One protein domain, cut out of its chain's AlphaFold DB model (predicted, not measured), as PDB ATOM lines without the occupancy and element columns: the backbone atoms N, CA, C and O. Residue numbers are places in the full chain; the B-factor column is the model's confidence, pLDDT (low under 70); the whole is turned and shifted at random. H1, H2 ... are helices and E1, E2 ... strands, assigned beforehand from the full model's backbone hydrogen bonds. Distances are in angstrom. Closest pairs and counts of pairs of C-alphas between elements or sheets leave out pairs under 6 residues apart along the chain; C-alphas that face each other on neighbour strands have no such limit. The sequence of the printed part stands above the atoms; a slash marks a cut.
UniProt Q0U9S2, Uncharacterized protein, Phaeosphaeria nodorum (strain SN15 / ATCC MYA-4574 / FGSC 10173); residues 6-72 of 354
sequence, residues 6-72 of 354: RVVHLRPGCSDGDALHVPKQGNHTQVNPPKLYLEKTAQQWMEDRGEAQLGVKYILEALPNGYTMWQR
ATOM      1  N   ARG A   6     137.534  79.124  26.356       91.12
ATOM      2  CA  ARG A   6     136.142  79.575  26.212       91.12
ATOM      3  C   ARG A   6     135.680  79.430  24.766       91.12
ATOM      4  O   ARG A   6     136.352  79.889  23.845       91.12
ATOM      5  N   VAL A   7     134.534  78.782  24.575       90.31
ATOM      6  CA  VAL A   7     133.894  78.666  23.260       90.31
ATOM      7  C   VAL A   7     133.059  79.919  23.003       90.31
ATOM      8  O   VAL A   7     132.322  80.369  23.881       90.31
ATOM      9  N   VAL A   8     133.210  80.497  21.817       89.19
ATOM     10  CA  VAL A   8     132.464  81.663  21.344       89.19
ATOM     11  C   VAL A   8     131.420  81.176  20.342       89.19
ATOM     12  O   VAL A   8     131.764  80.574  19.323       89.19
ATOM     13  N   HIS A   9     130.148  81.416  20.658       88.00
ATOM     14  CA  HIS A   9     129.014  81.040  19.815       88.00
ATOM     15  C   HIS A   9     128.715  82.136  18.792       88.00
ATOM     16  O   HIS A   9     128.722  83.326  19.123       88.00
ATOM     17  N   LEU A  10     128.437  81.731  17.556       82.12
ATOM     18  CA  LEU A  10     128.027  82.632  16.490       82.12
ATOM     19  C   LEU A  10     126.521  82.883  16.593       82.12
ATOM     20  O   LEU A  10     125.737  82.017  16.980       82.12
ATOM     21  N   ARG A  11     126.087  84.097  16.241       78.00
ATOM     22  CA  ARG A  11     124.652  84.388  16.167       78.00
ATOM     23  C   ARG A  11     124.068  83.690  14.931       78.00
ATOM     24  O   ARG A  11     124.646  83.792  13.850       78.00
ATOM     25  N   PRO A  12     122.918  83.008  15.037       71.31
ATOM     26  CA  PRO A  12     122.253  82.461  13.861       71.31
ATOM     27  C   PRO A  12     121.926  83.573  12.849       71.31
ATOM     28  O   PRO A  12     121.414  84.623  13.230       71.31
ATOM     29  N   GLY A  13     122.212  83.341  11.564       65.62
ATOM     30  CA  GLY A  13     121.810  84.233  10.465       65.62
ATOM     31  C   GLY A  13     122.774  85.373  10.107       65.62
ATOM     32  O   GLY A  13     122.449  86.154   9.221       65.62
ATOM     33  N   CYS A  14     123.952  85.475  10.730       65.94
ATOM     34  CA  CYS A  14     124.941  86.521  10.422       65.94
ATOM     35  C   CYS A  14     126.071  86.060   9.478       65.94
ATOM     36  O   CYS A  14     127.210  86.490   9.641       65.94
ATOM     37  N   SER A  15     125.782  85.161   8.530       75.12
ATOM     38  CA  SER A  15     126.773  84.666   7.565       75.12
ATOM     39  C   SER A  15     126.382  85.022   6.135       75.12
ATOM     40  O   SER A  15     125.257  84.753   5.723       75.12
ATOM     41  N   ASP A  16     127.327  85.585   5.391       80.69
ATOM     42  CA  ASP A  16     127.261  85.854   3.951       80.69
ATOM     43  C   ASP A  16     127.873  84.717   3.106       80.69
ATOM     44  O   ASP A  16     127.967  84.822   1.884       80.69
ATOM     45  N   GLY A  17     128.300  83.628   3.751       75.75
ATOM     46  CA  GLY A  17     128.971  82.512   3.096       75.75
ATOM     47  C   GLY A  17     128.060  81.735   2.143       75.75
ATOM     48  O   GLY A  17     126.938  81.365   2.490       75.75
ATOM     49  N   ASP A  18     128.590  81.400   0.966       79.19
ATOM     50  CA  ASP A  18     127.947  80.523  -0.014       79.19
ATOM     51  C   ASP A  18     128.600  79.130  -0.001       79.19
ATOM     52  O   ASP A  18     129.752  78.956  -0.403       79.19
ATOM     53  N   ALA A  19     127.840  78.115   0.421       75.25
ATOM     54  CA  ALA A  19     128.303  76.728   0.503       75.25
ATOM     55  C   ALA A  19     128.654  76.107  -0.865       75.25
ATOM     56  O   ALA A  19     129.319  75.069  -0.911       75.25
ATOM     57  N   LEU A  20     128.221  76.718  -1.971       79.69
ATOM     58  CA  LEU A  20     128.557  76.280  -3.327       79.69
ATOM     59  C   LEU A  20     129.941  76.776  -3.775       79.69
ATOM     60  O   LEU A  20     130.506  76.242  -4.734       79.69
ATOM     61  N   HIS A  21     130.521  77.753  -3.072       79.44
ATOM     62  CA  HIS A  21     131.820  78.337  -3.392       79.44
ATOM     63  C   HIS A  21     132.974  77.496  -2.820       79.44
ATOM     64  O   HIS A  21     133.699  77.910  -1.915       79.44
ATOM     65  N   VAL A  22     133.168  76.293  -3.365       81.75
ATOM     66  CA  VAL A  22     134.263  75.385  -2.979       81.75
ATOM     67  C   VAL A  22     135.311  75.230  -4.093       81.75
ATOM     68  O   VAL A  22     134.974  75.293  -5.280       81.75
ATOM     69  N   PRO A  23     136.598  75.007  -3.759       80.81
ATOM     70  CA  PRO A  23     137.632  74.749  -4.757       80.81
ATOM     71  C   PRO A  23     137.319  73.518  -5.618       80.81
ATOM     72  O   PRO A  23     136.773  72.521  -5.143       80.81
ATOM     73  N   LYS A  24     137.737  73.548  -6.889       78.38
ATOM     74  CA  LYS A  24     137.612  72.393  -7.796       78.38
ATOM     75  C   LYS A  24     138.384  71.184  -7.252       78.38
ATOM     76  O   LYS A  24     139.503  71.333  -6.747       78.38
ATOM     77  N   GLN A  25     137.798  69.993  -7.407       69.69
ATOM     78  CA  GLN A  25     138.388  68.724  -6.973       69.69
ATOM     79  C   GLN A  25     139.773  68.499  -7.607       69.69
ATOM     80  O   GLN A  25     139.981  68.795  -8.784       69.69
ATOM     81  N   GLY A  26     140.722  67.986  -6.818       72.69
ATOM     82  CA  GLY A  26     142.046  67.560  -7.287       72.69
ATOM     83  C   GLY A  26     143.188  67.971  -6.360       72.69
ATOM     84  O   GLY A  26     143.848  67.117  -5.783       72.69
ATOM     85  N   ASN A  27     143.405  69.278  -6.178       79.12
ATOM     86  CA  ASN A  27     144.611  69.798  -5.506       79.12
ATOM     87  C   ASN A  27     144.361  70.401  -4.116       79.12
ATOM     88  O   ASN A  27     145.286  70.945  -3.514       79.12
ATOM     89  N   HIS A  28     143.122  70.348  -3.628       83.62
ATOM     90  CA  HIS A  28     142.725  70.940  -2.356       83.62
ATOM     91  C   HIS A  28     142.164  69.865  -1.431       83.62
ATOM     92  O   HIS A  28     141.352  69.042  -1.851       83.62
ATOM     93  N   THR A  29     142.573  69.894  -0.168       88.44
ATOM     94  CA  THR A  29     142.013  69.051   0.892       88.44
ATOM     95  C   THR A  29     141.255  69.941   1.858       88.44
ATOM     96  O   THR A  29     141.783  70.966   2.292       88.44
ATOM     97  N   GLN A  30     140.020  69.577   2.194       87.62
ATOM     98  CA  GLN A  30     139.250  70.324   3.180       87.62
ATOM     99  C   GLN A  30     139.861  70.123   4.571       87.62
ATOM    100  O   GLN A  30     140.163  68.999   4.971       87.62
ATOM    101  N   VAL A  31     140.032  71.211   5.316       86.62
ATOM    102  CA  VAL A  31     140.478  71.181   6.709       86.62
ATOM    103  C   VAL A  31     139.238  71.246   7.593       86.62
ATOM    104  O   VAL A  31     138.601  72.293   7.700       86.62
ATOM    105  N   ASN A  32     138.882  70.123   8.217       84.38
ATOM    106  CA  ASN A  32     137.698  70.024   9.063       84.38
ATOM    107  C   ASN A  32     137.976  69.172  10.324       84.38
ATOM    108  O   ASN A  32     138.283  67.989  10.177       84.38
ATOM    109  N   PRO A  33     137.876  69.727  11.549       82.50
ATOM    110  CA  PRO A  33     137.607  71.133  11.859       82.50
ATOM    111  C   PRO A  33     138.855  72.023  11.672       82.50
ATOM    112  O   PRO A  33     139.970  71.602  11.999       82.50
ATOM    113  N   PRO A  34     138.702  73.282  11.222       87.81
ATOM    114  CA  PRO A  34     139.807  74.222  11.022       87.81
ATOM    115  C   PRO A  34     140.273  74.873  12.336       87.81
ATOM    116  O   PRO A  34     140.235  76.090  12.502       87.81
ATOM    117  N   LYS A  35     140.723  74.053  13.296       87.19
ATOM    118  CA  LYS A  35     140.967  74.450  14.700       87.19
ATOM    119  C   LYS A  35     141.817  75.712  14.871       87.19
ATOM    120  O   LYS A  35     141.431  76.585  15.636       87.19
ATOM    121  N   LEU A  36     142.933  75.826  14.145       85.44
ATOM    122  CA  LEU A  36     143.833  76.986  14.222       85.44
ATOM    123  C   LEU A  36     143.108  78.296  13.874       85.44
ATOM    124  O   LEU A  36     143.319  79.319  14.517       85.44
ATOM    125  N   TYR A  37     142.260  78.261  12.847       84.25
ATOM    126  CA  TYR A  37     141.529  79.435  12.384       84.25
ATOM    127  C   TYR A  37     140.383  79.763  13.334       84.25
ATOM    128  O   TYR A  37     140.216  80.919  13.690       84.25
ATOM    129  N   LEU A  38     139.673  78.751  13.842       89.50
ATOM    130  CA  LEU A  38     138.649  78.957  14.868       89.50
ATOM    131  C   LEU A  38     139.221  79.609  16.135       89.50
ATOM    132  O   LEU A  38     138.550  80.437  16.743       89.50
ATOM    133  N   GLU A  39     140.445  79.252  16.535       89.56
ATOM    134  CA  GLU A  39     141.142  79.872  17.670       89.56
ATOM    135  C   GLU A  39     141.561  81.316  17.362       89.56
ATOM    136  O   GLU A  39     141.228  82.224  18.120       89.56
ATOM    137  N   LYS A  40     142.237  81.554  16.229       88.25
ATOM    138  CA  LYS A  40     142.696  82.900  15.845       88.25
ATOM    139  C   LYS A  40     141.545  83.879  15.639       88.25
ATOM    140  O   LYS A  40     141.590  84.987  16.158       88.25
ATOM    141  N   THR A  41     140.510  83.467  14.910       87.12
ATOM    142  CA  THR A  41     139.349  84.317  14.643       87.12
ATOM    143  C   THR A  41     138.573  84.601  15.925       87.12
ATOM    144  O   THR A  41     138.144  85.731  16.117       87.12
ATOM    145  N   ALA A  42     138.429  83.630  16.835       88.81
ATOM    146  CA  ALA A  42     137.787  83.888  18.124       88.81
ATOM    147  C   ALA A  42     138.584  84.860  18.991       88.81
ATOM    148  O   ALA A  42     137.984  85.719  19.628       88.81
ATOM    149  N   GLN A  43     139.911  84.720  19.020       90.19
ATOM    150  CA  GLN A  43     140.781  85.623  19.767       90.19
ATOM    151  C   GLN A  43     140.630  87.060  19.256       90.19
ATOM    152  O   GLN A  43     140.262  87.934  20.036       90.19
ATOM    153  N   GLN A  44     140.803  87.263  17.946       89.56
ATOM    154  CA  GLN A  44     140.660  88.573  17.307       89.56
ATOM    155  C   GLN A  44     139.272  89.177  17.563       89.56
ATOM    156  O   GLN A  44     139.158  90.318  17.986       89.56
ATOM    157  N   TRP A  45     138.206  88.388  17.388       87.81
ATOM    158  CA  TRP A  45     136.834  88.855  17.597       87.81
ATOM    159  C   TRP A  45     136.623  89.358  19.034       87.81
ATOM    160  O   TRP A  45     136.027  90.414  19.258       87.81
ATOM    161  N   MET A  46     137.088  88.603  20.032       92.31
ATOM    162  CA  MET A  46     136.924  88.987  21.436       92.31
ATOM    163  C   MET A  46     137.745  90.232  21.793       92.31
ATOM    164  O   MET A  46     137.282  91.036  22.602       92.31
ATOM    165  N   GLU A  47     138.922  90.408  21.187       90.75
ATOM    166  CA  GLU A  47     139.755  91.608  21.333       90.75
ATOM    167  C   GLU A  47     139.079  92.839  20.719       90.75
ATOM    168  O   GLU A  47     138.922  93.843  21.413       90.75
ATOM    169  N   ASP A  48     138.567  92.732  19.491       89.19
ATOM    170  CA  ASP A  48     137.905  93.835  18.777       89.19
ATOM    171  C   ASP A  48     136.646  94.342  19.505       89.19
ATOM    172  O   ASP A  48     136.288  95.517  19.426       89.19
ATOM    173  N   ARG A  49     135.962  93.462  20.247       88.19
ATOM    174  CA  ARG A  49     134.796  93.818  21.079       88.19
ATOM    175  C   ARG A  49     135.159  94.313  22.478       88.19
ATOM    176  O   ARG A  49     134.256  94.675  23.229       88.19
ATOM    177  N   GLY A  50     136.437  94.282  22.858       89.81
ATOM    178  CA  GLY A  50     136.878  94.583  24.221       89.81
ATOM    179  C   GLY A  50     136.408  93.560  25.266       89.81
ATOM    180  O   GLY A  50     136.348  93.869  26.452       89.81
ATOM    181  N   GLU A  51     136.054  92.341  24.847       90.94
ATOM    182  CA  GLU A  51     135.561  91.260  25.718       90.94
ATOM    183  C   GLU A  51     136.644  90.204  26.033       90.94
ATOM    184  O   GLU A  51     136.386  89.208  26.726       90.94
ATOM    185  N   ALA A  52     137.860  90.400  25.515       90.12
ATOM    186  CA  ALA A  52     139.009  89.543  25.771       90.12
ATOM    187  C   ALA A  52     139.486  89.657  27.229       90.12
ATOM    188  O   ALA A  52     139.684  90.744  27.768       90.12
ATOM    189  N   GLN A  53     139.693  88.510  27.875       89.88
ATOM    190  CA  GLN A  53     140.184  88.396  29.245       89.88
ATOM    191  C   GLN A  53     141.632  87.912  29.245       89.88
ATOM    192  O   GLN A  53     141.993  86.977  28.525       89.88
ATOM    193  N   LEU A  54     142.454  88.521  30.100       86.00
ATOM    194  CA  LEU A  54     143.868  88.186  30.230       86.00
ATOM    195  C   LEU A  54     144.043  86.705  30.616       86.00
ATOM    196  O   LEU A  54     143.519  86.247  31.631       86.00
ATOM    197  N   GLY A  55     144.790  85.951  29.807       86.44
ATOM    198  CA  GLY A  55     145.096  84.538  30.067       86.44
ATOM    199  C   GLY A  55     144.004  83.530  29.675       86.44
ATOM    200  O   GLY A  55     144.182  82.333  29.918       86.44
ATOM    201  N   VAL A  56     142.907  83.972  29.049       90.88
ATOM    202  CA  VAL A  56     141.843  83.106  28.510       90.88
ATOM    203  C   VAL A  56     142.089  82.846  27.024       90.88
ATOM    204  O   VAL A  56     142.409  83.765  26.278       90.88
ATOM    205  N   LYS A  57     141.928  81.591  26.583       89.94
ATOM    206  CA  LYS A  57     142.013  81.225  25.157       89.94
ATOM    207  C   LYS A  57     140.623  81.039  24.575       89.94
ATOM    208  O   LYS A  57     139.819  80.293  25.139       89.94
ATOM    209  N   TYR A  58     140.362  81.644  23.425       92.06
ATOM    210  CA  TYR A  58     139.057  81.581  22.770       92.06
ATOM    211  C   TYR A  58     139.072  80.636  21.562       92.06
ATOM    212  O   TYR A  58     140.093  80.463  20.901       92.06
ATOM    213  N   ILE A  59     137.939  79.989  21.283       93.62
ATOM    214  CA  ILE A  59     137.709  79.241  20.040       93.62
ATOM    215  C   ILE A  59     136.269  79.450  19.563       93.62
ATOM    216  O   ILE A  59     135.343  79.383  20.368       93.62
ATOM    217  N   LEU A  60     136.070  79.676  18.264       89.56
ATOM    218  CA  LEU A  60     134.739  79.723  17.661       89.56
ATOM    219  C   LEU A  60     134.135  78.315  17.635       89.56
ATOM    220  O   LEU A  60     134.836  77.349  17.335       89.56
ATOM    221  N   GLU A  61     132.836  78.192  17.899       89.00
ATOM    222  CA  GLU A  61     132.140  76.897  17.842       89.00
ATOM    223  C   GLU A  61     132.255  76.216  16.464       89.00
ATOM    224  O   GLU A  61     132.413  74.999  16.375       89.00
ATOM    225  N   ALA A  62     132.215  77.017  15.399       87.62
ATOM    226  CA  ALA A  62     132.315  76.618  14.006       87.62
ATOM    227  C   ALA A  62     132.674  77.843  13.151       87.62
ATOM    228  O   ALA A  62     132.646  78.980  13.627       87.62
ATOM    229  N   LEU A  63     133.012  77.618  11.880       86.38
ATOM    230  CA  LEU A  63     133.023  78.710  10.908       86.38
ATOM    231  C   LEU A  63     131.581  79.179  10.650       86.38
ATOM    232  O   LEU A  63     130.657  78.369  10.774       86.38
ATOM    233  N   PRO A  64     131.372  80.447  10.254       86.06
ATOM    234  CA  PRO A  64     130.064  80.912   9.810       86.06
ATOM    235  C   PRO A  64     129.500  80.033   8.683       86.06
ATOM    236  O   PRO A  64     130.243  79.508   7.850       86.06
ATOM    237  N   ASN A  65     128.175  79.867   8.652       82.44
ATOM    238  CA  ASN A  65     127.498  79.025   7.661       82.44
ATOM    239  C   ASN A  65     127.914  79.392   6.226       82.44
ATOM    240  O   ASN A  65     127.876  80.558   5.852       82.44
ATOM    241  N   GLY A  66     128.299  78.403   5.421       81.94
ATOM    242  CA  GLY A  66     128.762  78.615   4.045       81.94
ATOM    243  C   GLY A  66     130.273  78.831   3.895       81.94
ATOM    244  O   GLY A  66     130.782  78.709   2.788       81.94
ATOM    245  N   TYR A  67     131.022  79.037   4.984       83.69
ATOM    246  CA  TYR A  67     132.486  79.063   4.938       83.69
ATOM    247  C   TYR A  67     133.084  77.671   5.152       83.69
ATOM    248  O   TYR A  67     132.718  76.932   6.067       83.69
ATOM    249  N   THR A  68     134.075  77.324   4.330       88.44
ATOM    250  CA  THR A  68     134.865  76.097   4.477       88.44
ATOM    251  C   THR A  68     136.348  76.405   4.307       88.44
ATOM    252  O   THR A  68     136.731  77.251   3.502       88.44
ATOM    253  N   MET A  69     137.204  75.723   5.068       85.81
ATOM    254  CA  MET A  69     138.651  75.888   4.955       85.81
ATOM    255  C   MET A  69     139.247  74.777   4.094       85.81
ATOM    256  O   MET A  69     138.940  73.600   4.279       85.81
ATOM    257  N   TRP A  70     140.158  75.150   3.199       88.38
ATOM    258  CA  TRP A  70     140.859  74.231   2.310       88.38
ATOM    259  C   TRP A  70     142.358  74.506   2.345       88.38
ATOM    260  O   TRP A  70     142.788  75.649   2.479       88.38
ATOM    261  N   GLN A  71     143.162  73.457   2.200       84.62
ATOM    262  CA  GLN A  71     144.614  73.550   2.079       84.62
ATOM    263  C   GLN A  71     145.078  72.979   0.740       84.62
ATOM    264  O   GLN A  71     144.496  72.021   0.231       84.62
ATOM    265  N   ARG A  72     146.151  73.551   0.190       85.25
ATOM    266  CA  ARG A  72     146.809  73.090  -1.036       85.25
ATOM    267  C   ARG A  72     148.275  72.756  -0.739       85.25
ATOM    268  O   ARG A  72     148.971  73.612  -0.189       85.25
TER     269      ARG A  72
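What this domain is: This is residues 6 to 72 of the 354 residues of an uncharacterized protein of Phaeosphaeria nodorum (strain SN15 / ATCC MYA-4574 / FGSC 10173) (UniProt Q0U9S2). Little regular structure: at one end of an elongated model, helix H1 packs on E2 of a two-strand sheet, while unnamed residues 9 to 34 make a wide loop toward the other end and residues 61 to 72 run back to pair with it. The printed part has 67 residues, 21 in named elements, in the order E1, H1, E2; the class is mixed, the sheet parallel. It is loose, radius of gyration of the C-alphas 13.6 A, spans 43 by 25 by 16 A.

How they stand to each other: Start at E1, residues 6 to 8, parallel to E2, residues 57 to 60, at 31 degrees; N 6 and O 57 are 2.8 A apart, within hydrogen-bond range. With H1, residues 35 to 48, between them, they form a strand-helix-strand unit, two parallel neighbour strands joined through a helix. The closest C-alphas of H1 and E2, Glu 39 and Ile 59, are 4.2 A apart. In H1 every O i to N i+4 pair is within hydrogen-bond range.

Where its parts are: Find C-alpha 6 at (136.142, 79.575, 26.212). H1 runs 20.0 A from C-alpha 35 at (140.967, 74.450, 14.700); E2, 10.6 A long, ends at C-alpha 60, (134.739, 79.723, 17.661).

The domain as a whole: The printed part has no cut. The link E1 to H1 is long, 26 residues. Residues 13 to 14 and 25 are under pLDDT 70.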